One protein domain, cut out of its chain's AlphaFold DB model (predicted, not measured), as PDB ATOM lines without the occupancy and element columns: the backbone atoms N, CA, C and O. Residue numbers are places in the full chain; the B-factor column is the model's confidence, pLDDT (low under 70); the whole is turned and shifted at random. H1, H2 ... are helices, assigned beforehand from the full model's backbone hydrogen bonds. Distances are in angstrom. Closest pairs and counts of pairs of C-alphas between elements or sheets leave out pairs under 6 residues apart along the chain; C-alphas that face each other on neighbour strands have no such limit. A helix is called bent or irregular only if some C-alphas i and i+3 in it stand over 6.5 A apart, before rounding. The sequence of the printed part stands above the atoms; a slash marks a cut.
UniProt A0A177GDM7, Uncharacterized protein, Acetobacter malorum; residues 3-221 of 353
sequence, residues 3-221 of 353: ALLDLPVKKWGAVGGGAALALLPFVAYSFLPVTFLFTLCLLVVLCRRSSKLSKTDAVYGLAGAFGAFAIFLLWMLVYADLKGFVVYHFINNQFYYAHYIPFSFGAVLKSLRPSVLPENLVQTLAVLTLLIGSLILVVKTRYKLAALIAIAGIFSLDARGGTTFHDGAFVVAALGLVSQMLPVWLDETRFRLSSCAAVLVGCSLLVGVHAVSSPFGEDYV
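AT A GLANCE: This is residues 3 to 221 of the 353 residues of an uncharacterized protein of Acetobacter malorum (UniProt A0A177GDM7). H6 to H9 form an up-and-down bundle of four helices, and H2 packs along H7, joining to it a second group of H1 and H3, while H4 turns across at the far end of H3. Short H5 lies near the end of H7. The printed part has 219 residues, with nine named helices in the order H1 to H9 and no named strand: all helix. It is compact, with a radius of gyration of the C-alphas of 18.7 A and spans of 50 by 47 by 32 A.

HOW THE PARTS SIT: H1, residues 11 to 27, and H2, residues 29 to 48, form a hairpin; residues 21 to 25 alone of H1 touch H2, the closest C-alphas being Pro 25 and Leu 32, 5.1 A. H1 touches H3, residues 55 to 79, closest at C-alphas 15 and 64, 4.1 A, at a steep tilt of 39 degrees. H4, residues 82 to 95, only just touches H2, with 3 pairs of C-alphas within 8 A, closest Tyr 29 and His 89, 6.2 A. H5, residues 105 to 111, is close but not clearly touching H7, residues 144 to 158, with closest C-alphas 108 and 158, 6.8 A. H2 touches H7, opposite ways at a shallow tilt of 9 degrees, closest at C-alphas 34 and 153, 4.3 A. In the bundle H6, residues 118 to 140, touches H8, residues 168 to 186, closest at C-alphas 133 and 178, 4.0 A. H9, residues 193 to 210, touches H8 with residues 193 to 200 alone, closest at C-alphas 197 and 179, 5.2 A. Every O i to N i+4 pair is within hydrogen-bond range in H3 and H5, but 11 of 13 in H1, 14 of 16 in H2, 8 of 10 in H4, 17 of 19 in H6, 9 of 11 in H7, 13 of 15 in H8 and 13 of 14 in H9.

IN THESE COORDINATES: H1 begins at C-alpha 11 (97.275, -4.719, 36.840) and H9 ends at C-alpha 210 (136.478, -2.555, 38.350). H3 is 35.9 A long, H6 33.9 A and H2 30.3 A. H1, H6 and, only just, H2 are irregular: C-alphas 22 and 25 are 7.0 A apart, 119 and 122 7.6 A, 30 and 33 6.9 A.

THE WHOLE: The C-alphas farthest apart, Ser 50 and Val 221, are 52.8 A apart. The printed part has no cut, and no link is long. The model's pLDDT is under 70 at residues 50 to 54, 159 to 167, 188 to 194 and 214 to 216.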
ATOM      1  N   ALA A   3     103.155  -9.167  27.824       86.62
ATOM      2  CA  ALA A   3     102.365  -9.068  26.597       86.62
ATOM      3  C   ALA A   3     103.067  -9.675  25.360       86.62
ATOM      4  O   ALA A   3     102.421 -10.352  24.566       86.62
ATOM      5  N   LEU A   4     104.388  -9.501  25.224       89.06
ATOM      6  CA  LEU A   4     105.181 -10.095  24.137       89.06
ATOM      7  C   LEU A   4     105.302 -11.618  24.265       89.06
ATOM      8  O   LEU A   4     105.503 -12.303  23.268       89.06
ATOM      9  N   LEU A   5     105.177 -12.162  25.470       88.12
ATOM     10  CA  LEU A   5     105.240 -13.601  25.724       88.12
ATOM     11  C   LEU A   5     103.862 -14.270  25.716       88.12
ATOM     12  O   LEU A   5     103.755 -15.437  26.065       88.12
ATOM     13  N   ASP A   6     102.812 -13.538  25.330       84.62
ATOM     14  CA  ASP A   6     101.425 -14.017  25.380       84.62
ATOM     15  C   ASP A   6     100.956 -14.383  26.807       84.62
ATOM     16  O   ASP A   6      99.950 -15.064  26.986       84.62
ATOM     17  N   LEU A   7     101.636 -13.865  27.838       83.19
ATOM     18  CA  LEU A   7     101.328 -14.094  29.251       83.19
ATOM     19  C   LEU A   7     100.349 -13.041  29.805       83.19
ATOM     20  O   LEU A   7     100.288 -11.915  29.288       83.19
ATOM     21  N   PRO A   8      99.588 -13.356  30.870       82.12
ATOM     22  CA  PRO A   8      98.741 -12.379  31.550       82.12
ATOM     23  C   PRO A   8      99.544 -11.177  32.060       82.12
ATOM     24  O   PRO A   8     100.614 -11.329  32.659       82.12
ATOM     25  N   VAL A   9      99.023  -9.967  31.845       85.00
ATOM     26  CA  VAL A   9      99.635  -8.740  32.362       85.00
ATOM     27  C   VAL A   9      99.027  -8.439  33.731       85.00
ATOM     28  O   VAL A   9      97.817  -8.318  33.876       85.00
ATOM     29  N   LYS A  10      99.860  -8.307  34.768       87.06
ATOM     30  CA  LYS A  10      99.378  -7.891  36.095       87.06
ATOM     31  C   LYS A  10      98.932  -6.427  36.050       87.06
ATOM     32  O   LYS A  10      99.662  -5.601  35.505       87.06
ATOM     33  N   LYS A  11      97.822  -6.089  36.722       90.44
ATOM     34  CA  LYS A  11      97.275  -4.719  36.840       90.44
ATOM     35  C   LYS A  11      98.355  -3.662  37.086       90.44
ATOM     36  O   LYS A  11      98.526  -2.755  36.283       90.44
ATOM     37  N   TRP A  12      99.120  -3.806  38.166       90.94
ATOM     38  CA  TRP A  12     100.158  -2.835  38.529       90.94
ATOM     39  C   TRP A  12     101.336  -2.802  37.549       90.94
ATOM     40  O   TRP A  12     101.958  -1.760  37.386       90.94
ATOM     41  N   GLY A  13     101.599  -3.904  36.842       88.88
ATOM     42  CA  GLY A  13     102.572  -3.927  35.750       88.88
ATOM     43  C   GLY A  13     102.092  -3.146  34.525       88.88
ATOM     44  O   GLY A  13     102.890  -2.453  33.904       88.88
ATOM     45  N   ALA A  14     100.796  -3.213  34.200       91.19
ATOM     46  CA  ALA A  14     100.201  -2.401  33.139       91.19
ATOM     47  C   ALA A  14     100.218  -0.908  33.503       91.19
ATOM     48  O   ALA A  14     100.713  -0.109  32.714       91.19
ATOM     49  N   VAL A  15      99.768  -0.552  34.715       95.19
ATOM     50  CA  VAL A  15      99.803   0.833  35.225       95.19
ATOM     51  C   VAL A  15     101.229   1.388  35.203       95.19
ATOM     52  O   VAL A  15     101.468   2.434  34.609       95.19
ATOM     53  N   GLY A  16     102.190   0.672  35.797       94.62
ATOM     54  CA  GLY A  16     103.588   1.109  35.835       94.62
ATOM     55  C   GLY A  16     104.219   1.216  34.446       94.62
ATOM     56  O   GLY A  16     104.931   2.176  34.171       94.62
ATOM     57  N   GLY A  17     103.916   0.277  33.542       92.62
ATOM     58  CA  GLY A  17     104.394   0.322  32.159       92.62
ATOM     59  C   GLY A  17     103.848   1.517  31.376       92.62
ATOM     60  O   GLY A  17     104.607   2.178  30.673       92.62
ATOM     61  N   GLY A  18     102.557   1.827  31.532       95.06
ATOM     62  CA  GLY A  18     101.944   3.011  30.928       95.06
ATOM     63  C   GLY A  18     102.501   4.317  31.495       95.06
ATOM     64  O   GLY A  18     102.831   5.219  30.730       95.06
ATOM     65  N   ALA A  19     102.676   4.391  32.818       96.75
ATOM     66  CA  ALA A  19     103.284   5.538  33.489       96.75
ATOM     67  C   ALA A  19     104.716   5.798  32.995       96.75
ATOM     68  O   ALA A  19     105.041   6.916  32.607       96.75
ATOM     69  N   ALA A  20     105.555   4.757  32.948       94.25
ATOM     70  CA  ALA A  20     106.924   4.871  32.454       94.25
ATOM     71  C   ALA A  20     106.959   5.335  30.992       94.25
ATOM     72  O   ALA A  20     107.688   6.267  30.667       94.25
ATOM     73  N   LEU A  21     106.134   4.737  30.125       94.56
ATOM     74  CA  LEU A  21     106.076   5.095  28.707       94.56
ATOM     75  C   LEU A  21     105.660   6.558  28.490       94.56
ATOM     76  O   LEU A  21     106.230   7.224  27.633       94.56
ATOM     77  N   ALA A  22     104.707   7.063  29.278       95.44
ATOM     78  CA  ALA A  22     104.265   8.453  29.201       95.44
ATOM     79  C   ALA A  22     105.330   9.452  29.678       95.44
ATOM     80  O   ALA A  22     105.386  10.562  29.163       95.44
ATOM     81  N   LEU A  23     106.168   9.072  30.648       95.25
ATOM     82  CA  LEU A  23     107.179   9.965  31.220       95.25
ATOM     83  C   LEU A  23     108.475  10.034  30.407       95.25
ATOM     84  O   LEU A  23     109.164  11.051  30.473       95.25
ATOM     85  N   LEU A  24     108.805   8.996  29.631       93.12
ATOM     86  CA  LEU A  24     110.061   8.915  28.876       93.12
ATOM     87  C   LEU A  24     110.380  10.182  28.052       93.12
ATOM     88  O   LEU A  24     111.486  10.699  28.214       93.12
ATOM     89  N   PRO A  25     109.454  10.744  27.241       93.00
ATOM     90  CA  PRO A  25     109.732  11.945  26.449       93.00
ATOM     91  C   PRO A  25     110.100  13.175  27.277       93.00
ATOM     92  O   PRO A  25     110.786  14.064  26.779       93.00
ATOM     93  N   PHE A  26     109.631  13.246  28.524       92.50
ATOM     94  CA  PHE A  26     109.851  14.389  29.406       92.50
ATOM     95  C   PHE A  26     111.155  14.278  30.199       92.50
ATOM     96  O   PHE A  26     111.674  15.293  30.647       92.50
ATOM     97  N   VAL A  27     111.710  13.068  30.339       89.38
ATOM     98  CA  VAL A  27     113.012  12.852  30.993       89.38
ATOM     99  C   VAL A  27     114.156  13.308  30.091       89.38
ATOM    100  O   VAL A  27     115.075  13.982  30.546       89.38
ATOM    101  N   ALA A  28     114.113  12.951  28.808       88.88
ATOM    102  CA  ALA A  28     115.110  13.372  27.834       88.88
ATOM    103  C   ALA A  28     114.506  13.421  26.432       88.88
ATOM    104  O   ALA A  28     113.794  12.501  26.026       88.88
ATOM    105  N   TYR A  29     114.866  14.448  25.659       89.00
ATOM    106  CA  TYR A  29     114.463  14.564  24.257       89.00
ATOM    107  C   TYR A  29     114.817  13.307  23.445       89.00
ATOM    108  O   TYR A  29     114.002  12.778  22.688       89.00
ATOM    109  N   SER A  30     116.013  12.757  23.686       86.81
ATOM    110  CA  SER A  30     116.513  11.547  23.024       86.81
ATOM    111  C   SER A  30     115.694  10.284  23.320       86.81
ATOM    112  O   SER A  30     115.950   9.253  22.709       86.81
ATOM    113  N   PHE A  31     114.729  10.321  24.247       91.31
ATOM    114  CA  PHE A  31     113.858   9.183  24.551       91.31
ATOM    115  C   PHE A  31     112.552   9.174  23.740       91.31
ATOM    116  O   PHE A  31     111.750   8.241  23.857       91.31
ATOM    117  N   LEU A  32     112.329  10.157  22.862       92.06
ATOM    118  CA  LEU A  32     111.215  10.118  21.910       92.06
ATOM    119  C   LEU A  32     111.238   8.867  21.005       92.06
ATOM    120  O   LEU A  32     110.199   8.205  20.916       92.06
ATOM    121  N   PRO A  33     112.374   8.463  20.391       91.56
ATOM    122  CA  PRO A  33     112.437   7.253  19.570       91.56
ATOM    123  C   PRO A  33     112.059   5.975  20.327       91.56
ATOM    124  O   PRO A  33     111.221   5.212  19.844       91.56
ATOM    125  N   VAL A  34     112.599   5.749  21.533       93.00
ATOM    126  CA  VAL A  34     112.244   4.565  22.341       93.00
ATOM    127  C   VAL A  34     110.766   4.582  22.732       93.00
ATOM    128  O   VAL A  34     110.107   3.544  22.670       93.00
ATOM    129  N   THR A  35     110.213   5.755  23.057       95.44
ATOM    130  CA  THR A  35     108.789   5.907  23.392       95.44
ATOM    131  C   THR A  35     107.911   5.533  22.204       95.44
ATOM    132  O   THR A  35     106.965   4.750  22.342       95.44
ATOM    133  N   PHE A  36     108.246   6.039  21.016       96.25
ATOM    134  CA  PHE A  36     107.552   5.705  19.778       96.25
ATOM    135  C   PHE A  36     107.629   4.203  19.479       96.25
ATOM    136  O   PHE A  36     106.600   3.565  19.254       96.25
ATOM    137  N   LEU A  37     108.823   3.610  19.547       96.69
ATOM    138  CA  LEU A  37     109.036   2.193  19.252       96.69
ATOM    139  C   LEU A  37     108.327   1.281  20.262       96.69
ATOM    140  O   LEU A  37     107.700   0.300  19.868       96.69
ATOM    141  N   PHE A  38     108.329   1.605  21.555       95.31
ATOM    142  CA  PHE A  38     107.580   0.837  22.556       95.31
ATOM    143  C   PHE A  38     106.065   0.977  22.396       95.31
ATOM    144  O   PHE A  38     105.346  -0.013  22.551       95.31
ATOM    145  N   THR A  39     105.579   2.158  22.015       94.44
ATOM    146  CA  THR A  39     104.163   2.362  21.681       94.44
ATOM    147  C   THR A  39     103.772   1.528  20.461       94.44
ATOM    148  O   THR A  39     102.788   0.790  20.502       94.44
ATOM    149  N   LEU A  40     104.582   1.559  19.399       95.06
ATOM    150  CA  LEU A  40     104.371   0.758  18.195       95.06
ATOM    151  C   LEU A  40     104.420  -0.745  18.494       95.06
ATOM    152  O   LEU A  40     103.563  -1.497  18.036       95.06
ATOM    153  N   CYS A  41     105.381  -1.189  19.308       93.62
ATOM    154  CA  CYS A  41     105.472  -2.562  19.794       93.62
ATOM    155  C   CYS A  41     104.168  -2.993  20.481       93.62
ATOM    156  O   CYS A  41     103.611  -4.042  20.147       93.62
ATOM    157  N   LEU A  42     103.648  -2.166  21.395       89.62
ATOM    158  CA  LEU A  42     102.396  -2.436  22.095       89.62
ATOM    159  C   LEU A  42     101.214  -2.528  21.122       89.62
ATOM    160  O   LEU A  42     100.427  -3.465  21.230       89.62
ATOM    161  N   LEU A  43     101.116  -1.617  20.148       89.25
ATOM    162  CA  LEU A  43     100.075  -1.642  19.117       89.25
ATOM    163  C   LEU A  43     100.134  -2.920  18.269       89.25
ATOM    164  O   LEU A  43      99.111  -3.566  18.059       89.25
ATOM    165  N   VAL A  44     101.328  -3.338  17.834       90.12
ATOM    166  CA  VAL A  44     101.502  -4.586  17.071       90.12
ATOM    167  C   VAL A  44     101.068  -5.797  17.895       90.12
ATOM    168  O   VAL A  44     100.391  -6.681  17.366       90.12
ATOM    169  N   VAL A  45     101.423  -5.846  19.185       88.00
ATOM    170  CA  VAL A  45     100.957  -6.914  20.079       88.00
ATOM    171  C   VAL A  45      99.437  -6.873  20.200       88.00
ATOM    172  O   VAL A  45      98.802  -7.894  19.972       88.00
ATOM    173  N   LEU A  46      98.842  -5.712  20.487       83.25
ATOM    174  CA  LEU A  46      97.391  -5.545  20.633       83.25
ATOM    175  C   LEU A  46      96.610  -6.011  19.398       83.25
ATOM    176  O   LEU A  46      95.596  -6.685  19.546       83.25
ATOM    177  N   CYS A  47      97.097  -5.704  18.194       84.25
ATOM    178  CA  CYS A  47      96.431  -6.076  16.947       84.25
ATOM    179  C   CYS A  47      96.558  -7.566  16.596       84.25
ATOM    180  O   CYS A  47      95.711  -8.092  15.878       84.25
ATOM    181  N   ARG A  48      97.622  -8.250  17.043       82.06
ATOM    182  CA  ARG A  48      97.915  -9.643  16.640       82.06
ATOM    183  C   ARG A  48      97.674 -10.675  17.737       82.06
ATOM    184  O   ARG A  48      97.784 -11.870  17.461       82.06
ATOM    185  N   ARG A  49      97.393 -10.252  18.970       71.69
ATOM    186  CA  ARG A  49      97.232 -11.170  20.100       71.69
ATOM    187  C   ARG A  49      95.979 -12.029  19.936       71.69
ATOM    188  O   ARG A  49      94.878 -11.493  19.862       71.69
ATOM    189  N   SER A  50      96.140 -13.355  19.911       58.78
ATOM    190  CA  SER A  50      94.995 -14.280  19.854       58.78
ATOM    191  C   SER A  50      94.335 -14.458  21.223       58.78
ATOM    192  O   SER A  50      93.109 -14.518  21.319       58.78
ATOM    193  N   SER A  51      95.133 -14.476  22.299       60.06
ATOM    194  CA  SER A  51      94.622 -14.324  23.657       60.06
ATOM    195  C   SER A  51      94.243 -12.856  23.843       60.06
ATOM    196  O   SER A  51      95.068 -11.967  23.637       60.06
ATOM    197  N   LYS A  52      92.977 -12.564  24.161       54.94
ATOM    198  CA  LYS A  52      92.547 -11.181  24.402       54.94
ATOM    199  C   LYS A  52      93.450 -10.598  25.489       54.94
ATOM    200  O   LYS A  52      93.339 -10.998  26.645       54.94
ATOM    201  N   LEU A  53      94.312  -9.640  25.135       60.66
ATOM    202  CA  LEU A  53      94.783  -8.674  26.118       60.66
ATOM    203  C   LEU A  53      93.494  -8.113  26.704       60.66
ATOM    204  O   LEU A  53      92.634  -7.656  25.940       60.66
ATOM    205  N   SER A  54      93.264  -8.317  28.003       64.50
ATOM    206  CA  SER A  54      91.959  -7.959  28.542       64.50
ATOM    207  C   SER A  54      91.786  -6.466  28.258       64.50
ATOM    208  O   SER A  54      92.743  -5.703  28.405       64.50
ATOM    209  N   LYS A  55      90.614  -6.023  27.779       70.81
ATOM    210  CA  LYS A  55      90.363  -4.578  27.594       70.81
ATOM    211  C   LYS A  55      90.779  -3.807  28.860       70.81
ATOM    212  O   LYS A  55      91.301  -2.703  28.774       70.81
ATOM    213  N   THR A  56      90.640  -4.453  30.014       78.75
ATOM    214  CA  THR A  56      91.098  -4.025  31.331       78.75
ATOM    215  C   THR A  56      92.606  -3.753  31.422       78.75
ATOM    216  O   THR A  56      92.987  -2.748  32.006       78.75
ATOM    217  N   ASP A  57      93.478  -4.573  30.831       82.50
ATOM    218  CA  ASP A  57      94.937  -4.372  30.856       82.50
ATOM    219  C   ASP A  57      95.333  -3.113  30.067       82.50
ATOM    220  O   ASP A  57      96.168  -2.330  30.522       82.50
ATOM    221  N   ALA A  58      94.700  -2.889  28.909       83.44
ATOM    222  CA  ALA A  58      94.894  -1.672  28.120       83.44
ATOM    223  C   ALA A  58      94.385  -0.433  28.873       83.44
ATOM    224  O   ALA A  58      95.072   0.584  28.920       83.44
ATOM    225  N   VAL A  59      93.224  -0.542  29.530       88.81
ATOM    226  CA  VAL A  59      92.678   0.515  30.395       88.81
ATOM    227  C   VAL A  59      93.624   0.826  31.556       88.81
ATOM    228  O   VAL A  59      93.870   1.995  31.829       88.81
ATOM    229  N   TYR A  60      94.210  -0.180  32.211       92.50
ATOM    230  CA  TYR A  60      95.195   0.043  33.272       92.50
ATOM    231  C   TYR A  60      96.466   0.724  32.759       92.50
ATOM    232  O   TYR A  60      96.983   1.614  33.432       92.50
ATOM    233  N   GLY A  61      96.945   0.353  31.569       92.69
ATOM    234  CA  GLY A  61      98.060   1.041  30.916       92.69
ATOM    235  C   GLY A  61      97.755   2.511  30.636       92.69
ATOM    236  O   GLY A  61      98.527   3.384  31.023       92.69
ATOM    237  N   LEU A  62      96.595   2.798  30.041       93.44
ATOM    238  CA  LEU A  62      96.147   4.166  29.776       93.44
ATOM    239  C   LEU A  62      95.942   4.970  31.063       93.44
ATOM    240  O   LEU A  62      96.336   6.129  31.119       93.44
ATOM    241  N   ALA A  63      95.387   4.360  32.112       95.75
ATOM    242  CA  ALA A  63      95.225   5.001  33.414       95.75
ATOM    243  C   ALA A  63      96.579   5.362  34.042       95.75
ATOM    244  O   ALA A  63      96.728   6.452  34.587       95.75
ATOM    245  N   GLY A  64      97.578   4.478  33.932       97.19
ATOM    246  CA  GLY A  64      98.945   4.766  34.365       97.19
ATOM    247  C   GLY A  64      99.589   5.901  33.574       97.19
ATOM    248  O   GLY A  64     100.146   6.819  34.170       97.19
ATOM    249  N   ALA A  65      99.460   5.874  32.244       96.75
ATOM    250  CA  ALA A  65      99.964   6.922  31.360       96.75
ATOM    251  C   ALA A  65      99.331   8.288  31.671       96.75
ATOM    252  O   ALA A  65     100.043   9.270  31.872       96.75
ATOM    253  N   PHE A  66      98.001   8.333  31.778       97.56
ATOM    254  CA  PHE A  66      97.258   9.544  32.113       97.56
ATOM    255  C   PHE A  66      97.612  10.062  33.508       97.56
ATOM    256  O   PHE A  66      97.893  11.245  33.662       97.56
ATOM    257  N   GLY A  67      97.645   9.185  34.517       97.56
ATOM    258  CA  GLY A  67      97.995   9.566  35.884       97.56
ATOM    259  C   GLY A  67      99.404  10.150  35.982       97.56
ATOM    260  O   GLY A  67      99.593  11.199  36.592       97.56
ATOM    261  N   ALA A  68     100.386   9.523  35.331       97.06
ATOM    262  CA  ALA A  68     101.758  10.017  35.310       97.06
ATOM    263  C   ALA A  68     101.886  11.351  34.562       97.06
ATOM    264  O   ALA A  68     102.531  12.271  35.064       97.06
ATOM    265  N   PHE A  69     101.230  11.484  33.406       96.31
ATOM    266  CA  PHE A  69     101.200  12.737  32.656       96.31
ATOM    267  C   PHE A  69     100.525  13.865  33.446       96.31
ATOM    268  O   PHE A  69     101.030  14.983  33.462       96.31
ATOM    269  N   ALA A  70      99.425  13.580  34.146       96.50
ATOM    270  CA  ALA A  70      98.741  14.556  34.987       96.50
ATOM    271  C   ALA A  70      99.621  15.012  36.160       96.50
ATOM    272  O   ALA A  70      99.706  16.208  36.419       96.50
ATOM    273  N   ILE A  71     100.314  14.088  36.834       95.38
ATOM    274  CA  ILE A  71     101.265  14.427  37.906       95.38
ATOM    275  C   ILE A  71     102.405  15.290  37.360       95.38
ATOM    276  O   ILE A  71     102.725  16.316  37.957       95.38
ATOM    277  N   PHE A  72     102.987  14.905  36.222       94.75
ATOM    278  CA  PHE A  72     104.023  15.692  35.557       94.75
ATOM    279  C   PHE A  72     103.522  17.099  35.217       94.75
ATOM    280  O   PHE A  72     104.173  18.080  35.560       94.75
ATOM    281  N   LEU A  73     102.341  17.214  34.607       94.56
ATOM    282  CA  LEU A  73     101.764  18.499  34.229       94.56
ATOM    283  C   LEU A  73     101.474  19.375  35.453       94.56
ATOM    284  O   LEU A  73     101.796  20.557  35.435       94.56
ATOM    285  N   LEU A  74     100.915  18.808  36.524       95.50
ATOM    286  CA  LEU A  74     100.693  19.529  37.778       95.50
ATOM    287  C   LEU A  74     102.009  20.031  38.372       95.50
ATOM    288  O   LEU A  74     102.094  21.187  38.771       95.50
ATOM    289  N   TRP A  75     103.044  19.190  38.392       95.06
ATOM    290  CA  TRP A  75     104.367  19.598  38.857       95.06
ATOM    291  C   TRP A  75     104.934  20.739  38.002       95.06
ATOM    292  O   TRP A  75     105.386  21.743  38.548       95.06
ATOM    293  N   MET A  76     104.824  20.632  36.675       94.44
ATOM    294  CA  MET A  76     105.268  21.671  35.745       94.44
ATOM    295  C   MET A  76     104.524  22.990  35.956       94.44
ATOM    296  O   MET A  76     105.152  24.037  35.963       94.44
ATOM    297  N   LEU A  77     103.206  22.956  36.164       93.94
ATOM    298  CA  LEU A  77     102.397  24.159  36.381       93.94
ATOM    299  C   LEU A  77     102.722  24.879  37.698       93.94
ATOM    300  O   LEU A  77     102.489  26.080  37.796       93.94
ATOM    301  N   VAL A  78     103.225  24.159  38.705       95.44
ATOM    302  CA  VAL A  78     103.557  24.734  40.020       95.44
ATOM    303  C   VAL A  78     105.003  25.223  40.075       95.44
ATOM    304  O   VAL A  78     105.268  26.270  40.661       95.44
ATOM    305  N   TYR A  79     105.938  24.470  39.493       94.62
ATOM    306  CA  TYR A  79     107.370  24.666  39.733       94.62
ATOM    307  C   TYR A  79     108.172  25.081  38.502       94.62
ATOM    308  O   TYR A  79     109.349  25.412  38.646       94.62
ATOM    309  N   ALA A  80     107.589  25.052  37.304       91.31
ATOM    310  CA  ALA A  80     108.342  25.228  36.072       91.31
ATOM    311  C   ALA A  80     107.660  26.170  35.078       91.31
ATOM    312  O   ALA A  80     106.467  26.462  35.130       91.31
ATOM    313  N   ASP A  81     108.452  26.622  34.111       91.75
ATOM    314  CA  ASP A  81     107.941  27.294  32.930       91.75
ATOM    315  C   ASP A  81     107.633  26.252  31.850       91.75
ATOM    316  O   ASP A  81     108.536  25.732  31.193       91.75
ATOM    317  N   LEU A  82     106.348  25.941  31.656       92.94
ATOM    318  CA  LEU A  82     105.916  24.951  30.667       92.94
ATOM    319  C   LEU A  82     106.306  25.346  29.237       92.94
ATOM    320  O   LEU A  82     106.708  24.487  28.450       92.94
ATOM    321  N   LYS A  83     106.194  26.631  28.883       94.00
ATOM    322  CA  LYS A  83     106.541  27.084  27.534       94.00
ATOM    323  C   LYS A  83     108.060  27.080  27.364       94.00
ATOM    324  O   LYS A  83     108.530  26.575  26.349       94.00
ATOM    325  N   GLY A  84     108.814  27.523  28.368       93.56
ATOM    326  CA  GLY A  84     110.276  27.422  28.386       93.56
ATOM    327  C   GLY A  84     110.770  25.985  28.267       93.56
ATOM    328  O   GLY A  84     111.654  25.702  27.463       93.56
ATOM    329  N   PHE A  85     110.133  25.054  28.977       93.88
ATOM    330  CA  PHE A  85     110.409  23.627  28.843       93.88
ATOM    331  C   PHE A  85     110.197  23.150  27.407       93.88
ATOM    332  O   PHE A  85     111.088  22.529  26.846       93.88
ATOM    333  N   VAL A  86     109.076  23.487  26.760       94.75
ATOM    334  CA  VAL A  86     108.861  23.098  25.355       94.75
ATOM    335  C   VAL A  86     109.922  23.699  24.428       94.75
ATOM    336  O   VAL A  86     110.436  23.004  23.548       94.75
ATOM    337  N   VAL A  87     110.278  24.966  24.641       95.31
ATOM    338  CA  VAL A  87     111.293  25.666  23.849       95.31
ATOM    339  C   VAL A  87     112.654  24.992  23.980       95.31
ATOM    340  O   VAL A  87     113.233  24.618  22.968       95.31
ATOM    341  N   TYR A  88     113.166  24.782  25.187       92.25
ATOM    342  CA  TYR A  88     114.529  24.274  25.354       92.25
ATOM    343  C   TYR A  88     114.614  22.743  25.257       92.25
ATOM    344  O   TYR A  88     115.574  22.209  24.704       92.25
ATOM    345  N   HIS A  89     113.592  22.012  25.706       93.50
ATOM    346  CA  HIS A  89     113.589  20.546  25.680       93.50
ATOM    347  C   HIS A  89     113.249  19.966  24.308       93.50
ATOM    348  O   HIS A  89     113.862  18.984  23.913       93.50
ATOM    349  N   PHE A  90     112.306  20.554  23.563       94.50
ATOM    350  CA  PHE A  90     111.904  20.030  22.251       94.50
ATOM    351  C   PHE A  90     112.428  20.881  21.095       94.50
ATOM    352  O   PHE A  90     113.096  20.351  20.211       94.50
ATOM    353  N   ILE A  91     112.151  22.189  21.087       94.94
ATOM    354  CA  ILE A  91     112.475  23.045  19.932       94.94
ATOM    355  C   ILE A  91     113.994  23.194  19.781       94.94
ATOM    356  O   ILE A  91     114.533  22.902  18.715       94.94
ATOM    357  N   ASN A  92     114.693  23.589  20.846       93.19
ATOM    358  CA  ASN A  92     116.141  23.784  20.832       93.19
ATOM    359  C   ASN A  92     116.873  22.478  20.492       93.19
ATOM    360  O   ASN A  92     117.737  22.445  19.619       93.19
ATOM    361  N   ASN A  93     116.456  21.373  21.119       91.62
ATOM    362  CA  ASN A  93     117.047  20.063  20.870       91.62
ATOM    363  C   ASN A  93     116.866  19.592  19.416       91.62
ATOM    364  O   ASN A  93     117.824  19.121  18.805       91.62
ATOM    365  N   GLN A  94     115.661  19.723  18.849       91.81
ATOM    366  CA  GLN A  94     115.355  19.214  17.509       91.81
ATOM    367  C   GLN A  94     115.880  20.101  16.378       91.81
ATOM    368  O   GLN A  94     116.358  19.575  15.376       91.81
ATOM    369  N   PHE A  95     115.731  21.420  16.496       93.75
ATOM    370  CA  PHE A  95     115.986  22.344  15.383       93.75
ATOM    371  C   PHE A  95     117.360  23.004  15.430       93.75
ATOM    372  O   PHE A  95     117.780  23.563  14.425       93.75
ATOM    373  N   TYR A  96     118.055  22.943  16.565       93.31
ATOM    374  CA  TYR A  96     119.349  23.598  16.727       93.31
ATOM    375  C   TYR A  96     120.406  22.581  17.151       93.31
ATOM    376  O   TYR A  96     121.277  22.242  16.355       93.31
ATOM    377  N   TYR A  97     120.286  21.996  18.345       89.75
ATOM    378  CA  TYR A  97     121.285  21.070  18.891       89.75
ATOM    379  C   TYR A  97     121.523  19.830  18.016       89.75
ATOM    380  O   TYR A  97     122.671  19.419  17.848       89.75
ATOM    381  N   ALA A  98     120.477  19.257  17.404       87.94
ATOM    382  CA  ALA A  98     120.587  18.053  16.574       87.94
ATOM    383  C   ALA A  98     121.624  18.167  15.437       87.94
ATOM    384  O   ALA A  98     122.217  17.159  15.058       87.94
ATOM    385  N   HIS A  99     121.882  19.374  14.924       87.69
ATOM    386  CA  HIS A  99     122.868  19.621  13.866       87.69
ATOM    387  C   HIS A  99     124.325  19.558  14.349       87.69
ATOM    388  O   HIS A  99     125.236  19.400  13.539       87.69
ATOM    389  N   TYR A 100     124.545  19.661  15.661       85.56
ATOM    390  CA  TYR A 100     125.870  19.712  16.284       85.56
ATOM    391  C   TYR A 100     126.310  18.382  16.887       85.56
ATOM    392  O   TYR A 100     127.477  18.227  17.245       85.56
ATOM    393  N   ILE A 101     125.395  17.423  17.012       78.75
ATOM    394  CA  ILE A 101     125.695  16.096  17.535       78.75
ATOM    395  C   ILE A 101     126.228  15.233  16.382       78.75
ATOM    396  O   ILE A 101     125.506  15.048  15.400       78.75
ATOM    397  N   PRO A 102     127.426  14.623  16.489       72.31
ATOM    398  CA  PRO A 102     127.936  13.697  15.481       72.31
ATOM    399  C   PRO A 102     127.243  12.326  15.579       72.31
ATOM    400  O   PRO A 102     127.863  11.275  15.752       72.31
ATOM    401  N   PHE A 103     125.913  12.323  15.482       74.88
ATOM    402  CA  PHE A 103     125.124  11.105  15.465       74.88
ATOM    403  C   PHE A 103     125.269  10.407  14.114       74.88
ATOM    404  O   PHE A 103     124.995  10.968  13.055       74.88
ATOM    405  N   SER A 104     125.676   9.144  14.153       74.88
ATOM    406  CA  SER A 104     125.672   8.275  12.983       74.88
ATOM    407  C   SER A 104     125.370   6.845  13.404       74.88
ATOM    408  O   SER A 104     125.722   6.421  14.507       74.88
ATOM    409  N   PHE A 105     124.795   6.058  12.495       74.75
ATOM    410  CA  PHE A 105     124.658   4.614  12.705       74.75
ATOM    411  C   PHE A 105     126.010   3.941  12.972       74.75
ATOM    412  O   PHE A 105     126.081   2.973  13.722       74.75
ATOM    413  N   GLY A 106     127.099   4.480  12.413       76.75
ATOM    414  CA  GLY A 106     128.452   4.009  12.695       76.75
ATOM    415  C   GLY A 106     128.869   4.206  14.154       76.75
ATOM    416  O   GLY A 106     129.533   3.332  14.702       76.75
ATOM    417  N   ALA A 107     128.471   5.308  14.798       75.12
ATOM    418  CA  ALA A 107     128.728   5.533  16.222       75.12
ATOM    419  C   ALA A 107     127.980   4.509  17.090       75.12
ATOM    420  O   ALA A 107     128.606   3.879  17.939       75.12
ATOM    421  N   VAL A 108     126.703   4.251  16.784       75.75
ATOM    422  CA  VAL A 108     125.897   3.216  17.461       75.75
ATOM    423  C   VAL A 108     126.498   1.824  17.261       75.75
ATOM    424  O   VAL A 108     126.605   1.043  18.189       75.75
ATOM    425  N   LEU A 109     126.955   1.468  16.061       79.06
ATOM    426  CA  LEU A 109     127.586   0.157  15.859       79.06
ATOM    427  C   LEU A 109     128.921   0.028  16.606       79.06
ATOM    428  O   LEU A 109     129.257  -1.056  17.084       79.06
ATOM    429  N   LYS A 110     129.684   1.121  16.720       80.31
ATOM    430  CA  LYS A 110     130.936   1.146  17.485       80.31
ATOM    431  C   LYS A 110     130.690   0.999  18.987       80.31
ATOM    432  O   LYS A 110     131.449   0.271  19.620       80.31
ATOM    433  N   SER A 111     129.644   1.619  19.539       78.00
ATOM    434  CA  SER A 111     129.294   1.499  20.965       78.00
ATOM    435  C   SER A 111     128.837   0.087  21.353       78.00
ATOM    436  O   SER A 111     128.917  -0.288  22.522       78.00
ATOM    437  N   LEU A 112     128.425  -0.731  20.379       82.81
ATOM    438  CA  LEU A 112     128.112  -2.147  20.579       82.81
ATOM    439  C   LEU A 112     129.335  -3.067  20.569       82.81
ATOM    440  O   LEU A 112     129.188  -4.264  20.812       82.81
ATOM    441  N   ARG A 113     130.539  -2.564  20.274       86.56
ATOM    442  CA  ARG A 113     131.743  -3.398  20.252       86.56
ATOM    443  C   ARG A 113     132.182  -3.710  21.688       86.56
ATOM    444  O   ARG A 113     132.558  -2.784  22.406       86.56
ATOM    445  N   PRO A 114     132.210  -4.990  22.108       87.19
ATOM    446  CA  PRO A 114     132.702  -5.350  23.431       87.19
ATOM    447  C   PRO A 114     134.152  -4.903  23.627       87.19
ATOM    448  O   PRO A 114     134.990  -5.049  22.734       87.19
ATOM    449  N   SER A 115     134.442  -4.397  24.818       87.38
ATOM    450  CA  SER A 115     135.771  -3.981  25.253       87.38
ATOM    451  C   SER A 115     135.997  -4.355  26.718       87.38
ATOM    452  O   SER A 115     135.097  -4.252  27.551       87.38
ATOM    453  N   VAL A 116     137.214  -4.797  27.026       87.88
ATOM    454  CA  VAL A 116     137.653  -5.134  28.391       87.88
ATOM    455  C   VAL A 116     138.382  -3.975  29.072       87.88
ATOM    456  O   VAL A 116     138.894  -4.139  30.175       87.88
ATOM    457  N   LEU A 117     138.447  -2.811  28.417       87.12
ATOM    458  CA  LEU A 117     139.007  -1.608  29.021       87.12
ATOM    459  C   LEU A 117     138.129  -1.156  30.202       87.12
ATOM    460  O   LEU A 117     136.900  -1.211  30.068       87.12
ATOM    461  N   PRO A 118     138.716  -0.702  31.326       83.38
ATOM    462  CA  PRO A 118     137.979  -0.349  32.542       83.38
ATOM    463  C   PRO A 118     136.802   0.610  32.319       83.38
ATOM    464  O   PRO A 118     135.722   0.413  32.872       83.38
ATOM    465  N   GLU A 119     136.973   1.613  31.461       79.06
ATOM    466  CA  GLU A 119     135.962   2.613  31.111       79.06
ATOM    467  C   GLU A 119     134.799   2.054  30.268       79.06
ATOM    468  O   GLU A 119     133.746   2.678  30.164       79.06
ATOM    469  N   ASN A 120     134.957   0.856  29.694       81.81
ATOM    470  CA  ASN A 120     133.974   0.215  28.822       81.81
ATOM    471  C   ASN A 120     133.325  -1.040  29.433       81.81
ATOM    472  O   ASN A 120     132.421  -1.613  28.824       81.81
ATOM    473  N   LEU A 121     133.739  -1.484  30.627       85.44
ATOM    474  CA  LEU A 121     133.252  -2.739  31.217       85.44
ATOM    475  C   LEU A 121     131.728  -2.758  31.422       85.44
ATOM    476  O   LEU A 121     131.073  -3.762  31.133       85.44
ATOM    477  N   VAL A 122     131.149  -1.642  31.882       84.38
ATOM    478  CA  VAL A 122     129.696  -1.512  32.093       84.38
ATOM    479  C   VAL A 122     128.939  -1.589  30.766       84.38
ATOM    480  O   VAL A 122     127.929  -2.290  30.680       84.38
ATOM    481  N   GLN A 123     129.455  -0.937  29.722       84.38
ATOM    482  CA  GLN A 123     128.876  -0.998  28.379       84.38
ATOM    483  C   GLN A 123     128.938  -2.422  27.825       84.38
ATOM    484  O   GLN A 123     127.936  -2.942  27.344       84.38
ATOM    485  N   THR A 124     130.083  -3.094  27.951       88.19
ATOM    486  CA  THR A 124     130.240  -4.488  27.522       88.19
ATOM    487  C   THR A 124     129.239  -5.406  28.217       88.19
ATOM    488  O   THR A 124     128.587  -6.212  27.552       88.19
ATOM    489  N   LEU A 125     129.047  -5.259  29.533       88.31
ATOM    490  CA  LEU A 125     128.016  -6.003  30.257       88.31
ATOM    491  C   LEU A 125     126.612  -5.702  29.704       88.31
ATOM    492  O   LEU A 125     125.830  -6.631  29.492       88.31
ATOM    493  N   ALA A 126     126.285  -4.434  29.445       89.44
ATOM    494  CA  ALA A 126     124.996  -4.038  28.878       89.44
ATOM    495  C   ALA A 126     124.768  -4.640  27.481       89.44
ATOM    496  O   ALA A 126     123.715  -5.216  27.227       89.44
ATOM    497  N   VAL A 127     125.769  -4.610  26.601       90.69
ATOM    498  CA  VAL A 127     125.692  -5.219  25.263       90.69
ATOM    499  C   VAL A 127     125.484  -6.732  25.352       90.69
ATOM    500  O   VAL A 127     124.604  -7.276  24.682       90.69
ATOM    501  N   LEU A 128     126.251  -7.429  26.198       92.50
ATOM    502  CA  LEU A 128     126.127  -8.880  26.369       92.50
ATOM    503  C   LEU A 128     124.761  -9.268  26.943       92.50
ATOM    504  O   LEU A 128     124.118 -10.206  26.469       92.50
ATOM    505  N   THR A 129     124.286  -8.532  27.947       92.12
ATOM    506  CA  THR A 129     122.973  -8.780  28.554       92.12
ATOM    507  C   THR A 129     121.834  -8.451  27.594       92.12
ATOM    508  O   THR A 129     120.883  -9.230  27.501       92.12
ATOM    509  N   LEU A 130     121.955  -7.383  26.800       93.06
ATOM    510  CA  LEU A 130     121.025  -7.078  25.718       93.06
ATOM    511  C   LEU A 130     120.983  -8.205  24.689       93.06
ATOM    512  O   LEU A 130     119.888  -8.617  24.313       93.06
ATOM    513  N   LEU A 131     122.135  -8.726  24.255       94.62
ATOM    514  CA  LEU A 131     122.218  -9.828  23.294       94.62
ATOM    515  C   LEU A 131     121.480 -11.067  23.815       94.62
ATOM    516  O   LEU A 131     120.612 -11.604  23.128       94.62
ATOM    517  N   ILE A 132     121.784 -11.485  25.046       94.56
ATOM    518  CA  ILE A 132     121.170 -12.659  25.681       94.56
ATOM    519  C   ILE A 132     119.660 -12.450  25.848       94.56
ATOM    520  O   ILE A 132     118.864 -13.294  25.434       94.56
ATOM    521  N   GLY A 133     119.249 -11.313  26.415       94.88
ATOM    522  CA  GLY A 133     117.839 -10.984  26.615       94.88
ATOM    523  C   GLY A 133     117.065 -10.919  25.298       94.88
ATOM    524  O   GLY A 133     115.966 -11.462  25.201       94.88
ATOM    525  N   SER A 134     117.659 -10.323  24.263       96.12
ATOM    526  CA  SER A 134     117.076 -10.218  22.922       96.12
ATOM    527  C   SER A 134     116.935 -11.581  22.256       96.12
ATOM    528  O   SER A 134     115.876 -11.875  21.705       96.12
ATOM    529  N   LEU A 135     117.959 -12.435  22.343       96.44
ATOM    530  CA  LEU A 135     117.918 -13.791  21.799       96.44
ATOM    531  C   LEU A 135     116.795 -14.604  22.448       96.44
ATOM    532  O   LEU A 135     115.964 -15.176  21.744       96.44
ATOM    533  N   ILE A 136     116.720 -14.601  23.782       94.69
ATOM    534  CA  ILE A 136     115.664 -15.308  24.512       94.69
ATOM    535  C   ILE A 136     114.287 -14.759  24.126       94.69
ATOM    536  O   ILE A 136     113.382 -15.541  23.830       94.69
ATOM    537  N   LEU A 137     114.128 -13.430  24.092       95.12
ATOM    538  CA  LEU A 137     112.874 -12.788  23.709       95.12
ATOM    539  C   LEU A 137     112.448 -13.228  22.309       95.12
ATOM    540  O   LEU A 137     111.321 -13.687  22.140       95.12
ATOM    541  N   VAL A 138     113.345 -13.126  21.325       96.06
ATOM    542  CA  VAL A 138     113.070 -13.503  19.936       96.06
ATOM    543  C   VAL A 138     112.749 -14.981  19.832       96.06
ATOM    544  O   VAL A 138     111.834 -15.311  19.094       96.06
ATOM    545  N   VAL A 139     113.412 -15.875  20.566       94.75
ATOM    546  CA  VAL A 139     113.103 -17.313  20.534       94.75
ATOM    547  C   VAL A 139     111.730 -17.598  21.147       94.75
ATOM    548  O   VAL A 139     110.905 -18.255  20.510       94.75
ATOM    549  N   LYS A 140     111.447 -17.066  22.341       92.19
ATOM    550  CA  LYS A 140     110.265 -17.421  23.145       92.19
ATOM    551  C   LYS A 140     108.986 -16.676  22.750       92.19
ATOM    552  O   LYS A 140     107.891 -17.185  22.969       92.19
ATOM    553  N   THR A 141     109.086 -15.483  22.167       91.31
ATOM    554  CA  THR A 141     107.908 -14.705  21.753       91.31
ATOM    555  C   THR A 141     107.224 -15.293  20.516       91.31
ATOM    556  O   THR A 141     107.879 -15.763  19.581       91.31
ATOM    557  N   ARG A 142     105.894 -15.178  20.458       88.38
ATOM    558  CA  ARG A 142     105.112 -15.381  19.225       88.38
ATOM    559  C   ARG A 142     105.123 -14.143  18.319       88.38
ATOM    560  O   ARG A 142     104.992 -14.263  17.105       88.38
ATOM    561  N   TYR A 143     105.332 -12.952  18.880       91.94
ATOM    562  CA  TYR A 143     105.223 -11.668  18.183       91.94
ATOM    563  C   TYR A 143     106.601 -11.170  17.722       91.94
ATOM    564  O   TYR A 143     107.073 -10.130  18.177       91.94
ATOM    565  N   LYS A 144     107.255 -11.907  16.808       93.69
ATOM    566  CA  LYS A 144     108.648 -11.633  16.382       93.69
ATOM    567  C   LYS A 144     108.869 -10.184  15.936       93.69
ATOM    568  O   LYS A 144     109.815  -9.552  16.386       93.69
ATOM    569  N   LEU A 145     107.962  -9.630  15.126       94.12
ATOM    570  CA  LEU A 145     108.043  -8.231  14.687       94.12
ATOM    571  C   LEU A 145     107.996  -7.252  15.871       94.12
ATOM    572  O   LEU A 145     108.820  -6.349  15.951       94.12
ATOM    573  N   ALA A 146     107.072  -7.448  16.815       94.56
ATOM    574  CA  ALA A 146     106.974  -6.591  17.994       94.56
ATOM    575  C   ALA A 146     108.216  -6.708  18.892       94.56
ATOM    576  O   ALA A 146     108.663  -5.709  19.449       94.56
ATOM    577  N   ALA A 147     108.802  -7.903  18.999       95.88
ATOM    578  CA  ALA A 147     110.060  -8.101  19.706       95.88
ATOM    579  C   ALA A 147     111.225  -7.358  19.037       95.88
ATOM    580  O   ALA A 147     111.962  -6.671  19.733       95.88
ATOM    581  N   LEU A 148     111.352  -7.420  17.707       96.56
ATOM    582  CA  LEU A 148     112.371  -6.659  16.973       96.56
ATOM    583  C   LEU A 148     112.202  -5.147  17.161       96.56
ATOM    584  O   LEU A 148     113.185  -4.448  17.384       96.56
ATOM    585  N   ILE A 149     110.961  -4.649  17.152       96.94
ATOM    586  CA  ILE A 149     110.660  -3.237  17.431       96.94
ATOM    587  C   ILE A 149     111.064  -2.862  18.867       96.94
ATOM    588  O   ILE A 149     111.668  -1.814  19.078       96.94
ATOM    589  N   ALA A 150     110.774  -3.711  19.860       95.94
ATOM    590  CA  ALA A 150     111.188  -3.468  21.244       95.94
ATOM    591  C   ALA A 150     112.719  -3.457  21.389       95.94
ATOM    592  O   ALA A 150     113.269  -2.595  22.068       95.94
ATOM    593  N   ILE A 151     113.414  -4.378  20.725       94.88
ATOM    594  CA  ILE A 151     114.879  -4.434  20.722       94.88
ATOM    595  C   ILE A 151     115.459  -3.162  20.091       94.88
ATOM    596  O   ILE A 151     116.328  -2.533  20.688       94.88
ATOM    597  N   ALA A 152     114.925  -2.725  18.946       93.00
ATOM    598  CA  ALA A 152     115.300  -1.455  18.322       93.00
ATOM    599  C   ALA A 152     115.041  -0.252  19.251       93.00
ATOM    600  O   ALA A 152     115.856   0.665  19.313       93.00
ATOM    601  N   GLY A 153     113.946  -0.282  20.019       93.12
ATOM    602  CA  GLY A 153     113.653   0.714  21.051       93.12
ATOM    603  C   GLY A 153     114.747   0.791  22.113       93.12
ATOM    604  O   GLY A 153     115.228   1.881  22.406       93.12
ATOM    605  N   ILE A 154     115.197  -0.351  22.636       92.06
ATOM    606  CA  ILE A 154     116.292  -0.387  23.617       92.06
ATOM    607  C   ILE A 154     117.598   0.110  22.990       92.06
ATOM    608  O   ILE A 154     118.275   0.922  23.607       92.06
ATOM    609  N   PHE A 155     117.922  -0.284  21.754       87.94
ATOM    610  CA  PHE A 155     119.100   0.244  21.052       87.94
ATOM    611  C   PHE A 155     119.061   1.766  20.880       87.94
ATOM    612  O   PHE A 155     120.097   2.415  20.972       87.94
ATOM    613  N   SER A 156     117.879   2.356  20.682       87.38
ATOM    614  CA  SER A 156     117.754   3.815  20.567       87.38
ATOM    615  C   SER A 156     118.074   4.573  21.863       87.38
ATOM    616  O   SER A 156     118.312   5.773  21.805       87.38
ATOM    617  N   LEU A 157     118.147   3.896  23.018       87.06
ATOM    618  CA  LEU A 157     118.636   4.504  24.264       87.06
ATOM    619  C   LEU A 157     120.150   4.759  24.241       87.06
ATOM    620  O   LEU A 157     120.626   5.588  25.002       87.06
ATOM    621  N   ASP A 158     120.895   4.076  23.370       81.31
ATOM    622  CA  ASP A 158     122.337   4.279  23.175       81.31
ATOM    623  C   ASP A 158     122.630   5.314  22.067       81.31
ATOM    624  O   ASP A 158     123.774   5.664  21.783       81.31
ATOM    625  N   ALA A 159     121.585   5.832  21.411       69.25
ATOM    626  CA  ALA A 159     121.694   6.763  20.297       69.25
ATOM    627  C   ALA A 159     121.964   8.202  20.778       69.25
ATOM    628  O   ALA A 159     121.099   9.074  20.709       69.25
ATOM    629  N   ARG A 160     123.185   8.476  21.242       64.31
ATOM    630  CA  ARG A 160     123.712   9.839  21.430       64.31
ATOM    631  C   ARG A 160     125.034   9.933  20.679       64.31
ATOM    632  O   ARG A 160     125.810   8.992  20.716       64.31
ATOM    633  N   GLY A 161     125.282  11.015  19.939       52.81
ATOM    634  CA  GLY A 161     126.406  11.118  18.991       52.81
ATOM    635  C   GLY A 161     127.814  11.196  19.589       52.81
ATOM    636  O   GLY A 161     128.642  11.912  19.050       52.81
ATOM    637  N   GLY A 162     128.098  10.476  20.673       57.78
ATOM    638  CA  GLY A 162     129.446  10.180  21.151       57.78
ATOM    639  C   GLY A 162     129.825   8.727  20.847       57.78
ATOM    640  O   GLY A 162     128.967   7.862  20.703       57.78
ATOM    641  N   THR A 163     131.123   8.444  20.736       50.12
ATOM    642  CA  THR A 163     131.657   7.083  20.516       50.12
ATOM    643  C   THR A 163     131.955   6.325  21.815       50.12
ATOM    644  O   THR A 163     132.461   5.206  21.760       50.12
ATOM    645  N   THR A 164     131.669   6.925  22.972       54.53
ATOM    646  CA  THR A 164     131.945   6.399  24.318       54.53
ATOM    647  C   THR A 164     130.767   6.665  25.260       54.53
ATOM    648  O   THR A 164     129.933   7.533  25.003       54.53
ATOM    649  N   PHE A 165     130.681   5.865  26.328       51.06
ATOM    650  CA  PHE A 165     129.522   5.749  27.215       51.06
ATOM    651  C   PHE A 165     129.061   7.080  27.836       51.06
ATOM    652  O   PHE A 165     129.841   7.765  28.496       51.06
ATOM    653  N   HIS A 166     127.760   7.369  27.705       55.47
ATOM    654  CA  HIS A 166     127.083   8.459  28.418       55.47
ATOM    655  C   HIS A 166     125.698   8.092  28.984       55.47
ATOM    656  O   HIS A 166     125.098   8.951  29.629       55.47
ATOM    657  N   ASP A 167     125.157   6.881  28.768       65.38
ATOM    658  CA  ASP A 167     123.734   6.637  29.058       65.38
ATOM    659  C   ASP A 167     123.453   5.429  29.966       65.38
ATOM    660  O   ASP A 167     123.406   4.265  29.558       65.38
ATOM    661  N   GLY A 168     123.187   5.729  31.241       76.38
ATOM    662  CA  GLY A 168     122.696   4.755  32.212       76.38
ATOM    663  C   GLY A 168     121.343   4.141  31.830       76.38
ATOM    664  O   GLY A 168     121.046   3.031  32.272       76.38
ATOM    665  N   ALA A 169     120.534   4.792  30.983       86.69
ATOM    666  CA  ALA A 169     119.235   4.259  30.582       86.69
ATOM    667  C   ALA A 169     119.369   2.998  29.718       86.69
ATOM    668  O   ALA A 169     118.623   2.040  29.935       86.69
ATOM    669  N   PHE A 170     120.340   2.954  28.796       87.62
ATOM    670  CA  PHE A 170     120.620   1.763  27.986       87.62
ATOM    671  C   PHE A 170     121.010   0.568  28.866       87.62
ATOM    672  O   PHE A 170     120.441  -0.517  28.733       87.62
ATOM    673  N   VAL A 171     121.912   0.789  29.828       85.94
ATOM    674  CA  VAL A 171     122.377  -0.235  30.780       85.94
ATOM    675  C   VAL A 171     121.214  -0.788  31.595       85.94
ATOM    676  O   VAL A 171     121.014  -2.002  31.664       85.94
ATOM    677  N   VAL A 172     120.408   0.099  32.185       87.88
ATOM    678  CA  VAL A 172     119.247  -0.290  32.994       87.88
ATOM    679  C   VAL A 172     118.223  -1.049  32.150       87.88
ATOM    680  O   VAL A 172     117.682  -2.057  32.609       87.88
ATOM    681  N   ALA A 173     117.984  -0.632  30.905       91.44
ATOM    682  CA  ALA A 173     117.067  -1.318  30.000       91.44
ATOM    683  C   ALA A 173     117.578  -2.709  29.579       91.44
ATOM    684  O   ALA A 173     116.796  -3.661  29.579       91.44
ATOM    685  N   ALA A 174     118.871  -2.857  29.275       91.69
ATOM    686  CA  ALA A 174     119.487  -4.136  28.913       91.69
ATOM    687  C   ALA A 174     119.445  -5.149  30.071       91.69
ATOM    688  O   ALA A 174     118.980  -6.283  29.904       91.69
ATOM    689  N   LEU A 175     119.830  -4.713  31.276       89.38
ATOM    690  CA  LEU A 175     119.722  -5.508  32.504       89.38
ATOM    691  C   LEU A 175     118.259  -5.847  32.828       89.38
ATOM    692  O   LEU A 175     117.921  -6.983  33.180       89.38
ATOM    693  N   GLY A 176     117.360  -4.877  32.661       89.69
ATOM    694  CA  GLY A 176     115.918  -5.045  32.822       89.69
ATOM    695  C   GLY A 176     115.314  -6.051  31.839       89.69
ATOM    696  O   GLY A 176     114.401  -6.793  32.204       89.69
ATOM    697  N   LEU A 177     115.829  -6.121  30.608       92.75
ATOM    698  CA  LEU A 177     115.406  -7.100  29.613       92.75
ATOM    699  C   LEU A 177     115.864  -8.505  30.004       92.75
ATOM    700  O   LEU A 177     115.032  -9.407  30.113       92.75
ATOM    701  N   VAL A 178     117.164  -8.704  30.236       91.81
ATOM    702  CA  VAL A 178     117.686 -10.046  30.526       91.81
ATOM    703  C   VAL A 178     117.153 -10.589  31.853       91.81
ATOM    704  O   VAL A 178     116.824 -11.769  31.927       91.81
ATOM    705  N   SER A 179     116.955  -9.739  32.869       88.12
ATOM    706  CA  SER A 179     116.346 -10.147  34.147       88.12
ATOM    707  C   SER A 179     114.929 -10.687  33.974       88.12
ATOM    708  O   SER A 179     114.548 -11.634  34.657       88.12
ATOM    709  N   GLN A 180     114.158 -10.129  33.035       87.06
ATOM    710  CA  GLN A 180     112.814 -10.607  32.713       87.06
ATOM    711  C   GLN A 180     112.825 -11.842  31.810       87.06
ATOM    712  O   GLN A 180     111.913 -12.660  31.903       87.06
ATOM    713  N   MET A 181     113.817 -11.975  30.929       90.38
ATOM    714  CA  MET A 181     113.877 -13.059  29.944       90.38
ATOM    715  C   MET A 181     114.535 -14.332  30.476       90.38
ATOM    716  O   MET A 181     114.091 -15.427  30.140       90.38
ATOM    717  N   LEU A 182     115.544 -14.232  31.340       88.19
ATOM    718  CA  LEU A 182     116.266 -15.395  31.855       88.19
ATOM    719  C   LEU A 182     115.362 -16.398  32.608       88.19
ATOM    720  O   LEU A 182     115.451 -17.587  32.297       88.19
ATOM    721  N   PRO A 183     114.426 -15.979  33.490       85.75
ATOM    722  CA  PRO A 183     113.470 -16.906  34.104       85.75
ATOM    723  C   PRO A 183     112.594 -17.643  33.078       85.75
ATOM    724  O   PRO A 183     112.252 -18.803  33.267       85.75
ATOM    725  N   VAL A 184     112.252 -16.978  31.970       85.94
ATOM    726  CA  VAL A 184     111.427 -17.543  30.887       85.94
ATOM    727  C   VAL A 184     112.215 -18.566  30.064       85.94
ATOM    728  O   VAL A 184     111.646 -19.517  29.529       85.94
ATOM    729  N   TRP A 185     113.531 -18.380  29.936       86.69
ATOM    730  CA  TRP A 185     114.402 -19.357  29.291       86.69
ATOM    731  C   TRP A 185     114.509 -20.646  30.097       86.69
ATOM    732  O   TRP A 185     114.343 -21.722  29.526       86.69
ATOM    733  N   LEU A 186     114.745 -20.504  31.402       83.81
ATOM    734  CA  LEU A 186     114.979 -21.615  32.320       83.81
ATOM    735  C   LEU A 186     113.718 -22.432  32.624       83.81
ATOM    736  O   LEU A 186     113.839 -23.500  33.201       83.81
ATOM    737  N   ASP A 187     112.531 -21.947  32.239       71.12
ATOM    738  CA  ASP A 187     111.231 -22.614  32.450       71.12
ATOM    739  C   ASP A 187     110.969 -23.009  33.920       71.12
ATOM    740  O   ASP A 187     110.137 -23.854  34.245       71.12
ATOM    741  N   GLU A 188     111.692 -22.372  34.842       59.53
ATOM    742  CA  GLU A 188     111.684 -22.717  36.252       59.53
ATOM    743  C   GLU A 188     110.872 -21.703  37.051       59.53
ATOM    744  O   GLU A 188     111.291 -20.576  37.318       59.53
ATOM    745  N   THR A 189     109.729 -22.165  37.555       52.72
ATOM    746  CA  THR A 189     108.914 -21.467  38.562       52.72
ATOM    747  C   THR A 189     109.660 -21.198  39.877       52.72
ATOM    748  O   THR A 189     109.198 -20.388  40.684       52.72
ATOM    749  N   ARG A 190     110.818 -21.840  40.109       50.16
ATOM    750  CA  ARG A 190     111.659 -21.639  41.303       50.16
ATOM    751  C   ARG A 190     112.464 -20.344  41.270       50.16
ATOM    752  O   ARG A 190     112.666 -19.739  42.326       50.16
ATOM    753  N   PHE A 191     112.888 -19.880  40.096       53.62
ATOM    754  CA  PHE A 191     113.626 -18.626  39.991       53.62
ATOM    755  C   PHE A 191     112.649 -17.456  39.954       53.62
ATOM    756  O   PHE A 191     112.080 -17.093  38.926       53.62
ATOM    757  N   ARG A 192     112.448 -16.835  41.119       63.34
ATOM    758  CA  ARG A 192     111.718 -15.569  41.195       63.34
ATOM    759  C   ARG A 192     112.485 -14.522  40.383       63.34
ATOM    760  O   ARG A 192     113.707 -14.446  40.477       63.34
ATOM    761  N   LEU A 193     111.762 -13.666  39.656       66.62
ATOM    762  CA  LEU A 193     112.308 -12.485  38.967       66.62
ATOM    763  C   LEU A 193     113.285 -11.695  39.861       66.62
ATOM    764  O   LEU A 193     114.305 -11.205  39.387       66.62
ATOM    765  N   SER A 194     112.999 -11.637  41.166       65.50
ATOM    766  CA  SER A 194     113.854 -11.024  42.183       65.50
ATOM    767  C   SER A 194     115.239 -11.664  42.297       65.50
ATOM    768  O   SER A 194     116.203 -10.946  42.514       65.50
ATOM    769  N   SER A 195     115.366 -12.984  42.136       73.88
ATOM    770  CA  SER A 195     116.644 -13.698  42.224       73.88
ATOM    771  C   SER A 195     117.518 -13.432  41.000       73.88
ATOM    772  O   SER A 195     118.693 -13.120  41.153       73.88
ATOM    773  N   CYS A 196     116.954 -13.472  39.787       74.75
ATOM    774  CA  CYS A 196     117.699 -13.112  38.572       74.75
ATOM    775  C   CYS A 196     118.082 -11.631  38.567       74.75
ATOM    776  O   CYS A 196     119.217 -11.298  38.236       74.75
ATOM    777  N   ALA A 197     117.171 -10.747  38.984       71.88
ATOM    778  CA  ALA A 197     117.480  -9.334  39.165       71.88
ATOM    779  C   ALA A 197     118.596  -9.131  40.203       71.88
ATOM    780  O   ALA A 197     119.525  -8.384  39.931       71.88
ATOM    781  N   ALA A 198     118.563  -9.833  41.340       75.31
ATOM    782  CA  ALA A 198     119.609  -9.752  42.360       75.31
ATOM    783  C   ALA A 198     120.971 -10.242  41.847       75.31
ATOM    784  O   ALA A 198     121.979  -9.594  42.111       75.31
ATOM    785  N   VAL A 199     121.010 -11.337  41.080       82.38
ATOM    786  CA  VAL A 199     122.249 -11.825  40.451       82.38
ATOM    787  C   VAL A 199     122.791 -10.800  39.464       82.38
ATOM    788  O   VAL A 199     123.972 -10.485  39.513       82.38
ATOM    789  N   LEU A 200     121.940 -10.232  38.610       81.94
ATOM    790  CA  LEU A 200     122.360  -9.229  37.631       81.94
ATOM    791  C   LEU A 200     122.828  -7.939  38.296       81.94
ATOM    792  O   LEU A 200     123.850  -7.404  37.894       81.94
ATOM    793  N   VAL A 201     122.143  -7.489  39.349       79.00
ATOM    794  CA  VAL A 201     122.606  -6.382  40.194       79.00
ATOM    795  C   VAL A 201     123.956  -6.727  40.819       79.00
ATOM    796  O   VAL A 201     124.864  -5.908  40.766       79.00
ATOM    797  N   GLY A 202     124.134  -7.945  41.338       80.56
ATOM    798  CA  GLY A 202     125.418  -8.432  41.847       80.56
ATOM    799  C   GLY A 202     126.522  -8.395  40.788       80.56
ATOM    800  O   GLY A 202     127.594  -7.860  41.046       80.56
ATOM    801  N   CYS A 203     126.253  -8.876  39.573       83.19
ATOM    802  CA  CYS A 203     127.183  -8.804  38.448       83.19
ATOM    803  C   CYS A 203     127.503  -7.354  38.063       83.19
ATOM    804  O   CYS A 203     128.666  -7.031  37.854       83.19
ATOM    805  N   SER A 204     126.502  -6.473  38.003       80.56
ATOM    806  CA  SER A 204     126.700  -5.049  37.723       80.56
ATOM    807  C   SER A 204     127.514  -4.355  38.808       80.56
ATOM    808  O   SER A 204     128.351  -3.524  38.478       80.56
ATOM    809  N   LEU A 205     127.320  -4.711  40.080       81.31
ATOM    810  CA  LEU A 205     128.127  -4.205  41.189       81.31
ATOM    811  C   LEU A 205     129.570  -4.706  41.093       81.31
ATOM    812  O   LEU A 205     130.486  -3.902  41.216       81.31
ATOM    813  N   LEU A 206     129.785  -5.996  40.816       84.56
ATOM    814  CA  LEU A 206     131.123  -6.566  40.626       84.56
ATOM    815  C   LEU A 206     131.855  -5.915  39.448       84.56
ATOM    816  O   LEU A 206     133.009  -5.523  39.581       84.56
ATOM    817  N   VAL A 207     131.173  -5.736  38.315       83.25
ATOM    818  CA  VAL A 207     131.709  -4.982  37.175       83.25
ATOM    819  C   VAL A 207     131.981  -3.531  37.573       83.25
ATOM    820  O   VAL A 207     133.045  -3.006  37.268       83.25
ATOM    821  N   GLY A 208     131.064  -2.905  38.310       78.75
ATOM    822  CA  GLY A 208     131.184  -1.537  38.804       78.75
ATOM    823  C   GLY A 208     132.358  -1.311  39.760       78.75
ATOM    824  O   GLY A 208     132.867  -0.196  39.818       78.75
ATOM    825  N   VAL A 209     132.824  -2.349  40.466       82.62
ATOM    826  CA  VAL A 209     134.034  -2.270  41.302       82.62
ATOM    827  C   VAL A 209     135.281  -2.025  40.452       82.62
ATOM    828  O   VAL A 209     136.155  -1.264  40.861       82.62
ATOM    829  N   HIS A 210     135.345  -2.647  39.275       83.19
ATOM    830  CA  HIS A 210     136.478  -2.555  38.350       83.19
ATOM    831  C   HIS A 210     136.289  -1.502  37.254       83.19
ATOM    832  O   HIS A 210     137.237  -1.175  36.543       83.19
ATOM    833  N   ALA A 211     135.069  -0.993  37.091       82.88
ATOM    834  CA  ALA A 211     134.770   0.050  36.132       82.88
ATOM    835  C   ALA A 211     135.279   1.404  36.628       82.88
ATOM    836  O   ALA A 211     135.064   1.794  37.780       82.88
ATOM    837  N   VAL A 212     135.897   2.142  35.714       82.69
ATOM    838  CA  VAL A 212     136.319   3.519  35.955       82.69
ATOM    839  C   VAL A 212     135.143   4.460  35.706       82.69
ATOM    840  O   VAL A 212     134.432   4.344  34.708       82.69
ATOM    841  N   SER A 213     134.920   5.394  36.627       72.12
ATOM    842  CA  SER A 213     133.912   6.439  36.475       72.12
ATOM    843  C   SER A 213     134.432   7.600  35.637       72.12
ATOM    844  O   SER A 213     135.513   8.126  35.880       72.12
ATOM    845  N   SER A 214     133.633   8.031  34.664       57.56
ATOM    846  CA  SER A 214     133.819   9.316  33.987       57.56
ATOM    847  C   SER A 214     133.044  10.400  34.757       57.56
ATOM    848  O   SER A 214     131.918  10.117  35.180       57.56
ATOM    849  N   PRO A 215     133.599  11.609  34.979       60.62
ATOM    850  CA  PRO A 215     134.858  12.127  34.430       60.62
ATOM    851  C   PRO A 215     136.108  11.835  35.277       60.62
ATOM    852  O   PRO A 215     137.213  12.077  34.810       60.62
ATOM    853  N   PHE A 216     135.956  11.331  36.503       67.56
ATOM    854  CA  PHE A 216     137.041  11.306  37.495       67.56
ATOM    855  C   PHE A 216     138.200  10.359  37.161       67.56
ATOM    856  O   PHE A 216     139.276  10.492  37.730       67.56
ATOM    857  N   GLY A 217     138.010   9.395  36.260       76.69
ATOM    858  CA  GLY A 217     139.052   8.417  35.946       76.69
ATOM    859  C   GLY A 217     139.320   7.441  37.098       76.69
ATOM    860  O   GLY A 217     140.311   6.720  37.071       76.69
ATOM    861  N   GLU A 218     138.418   7.387  38.084       83.94
ATOM    862  CA  GLU A 218     138.568   6.588  39.296       83.94
ATOM    863  C   GLU A 218     137.676   5.341  39.298       83.94
ATOM    864  O   GLU A 218     136.479   5.405  38.979       83.94
ATOM    865  N   ASP A 219     138.238   4.215  39.736       85.12
ATOM    866  CA  ASP A 219     137.502   2.998  40.069       85.12
ATOM    867  C   ASP A 219     136.746   3.121  41.414       85.12
ATOM    868  O   ASP A 219     136.673   4.184  42.044       85.12
ATOM    869  N   TYR A 220     136.081   2.051  41.855       82.94
ATOM    870  CA  TYR A 220     135.352   2.066  43.130       82.94
ATOM    871  C   TYR A 220     136.267   2.170  44.360       82.94
ATOM    872  O   TYR A 220     135.907   2.818  45.344       82.94
ATOM    873  N   VAL A 221     137.434   1.520  44.338       86.19
ATOM    874  CA  VAL A 221     138.372   1.511  45.469       86.19
ATOM    875  C   VAL A 221     139.002   2.887  45.635       86.19
ATOM    876  O   VAL A 221     139.097   3.368  46.762       86.19
TER     877      VAL A 221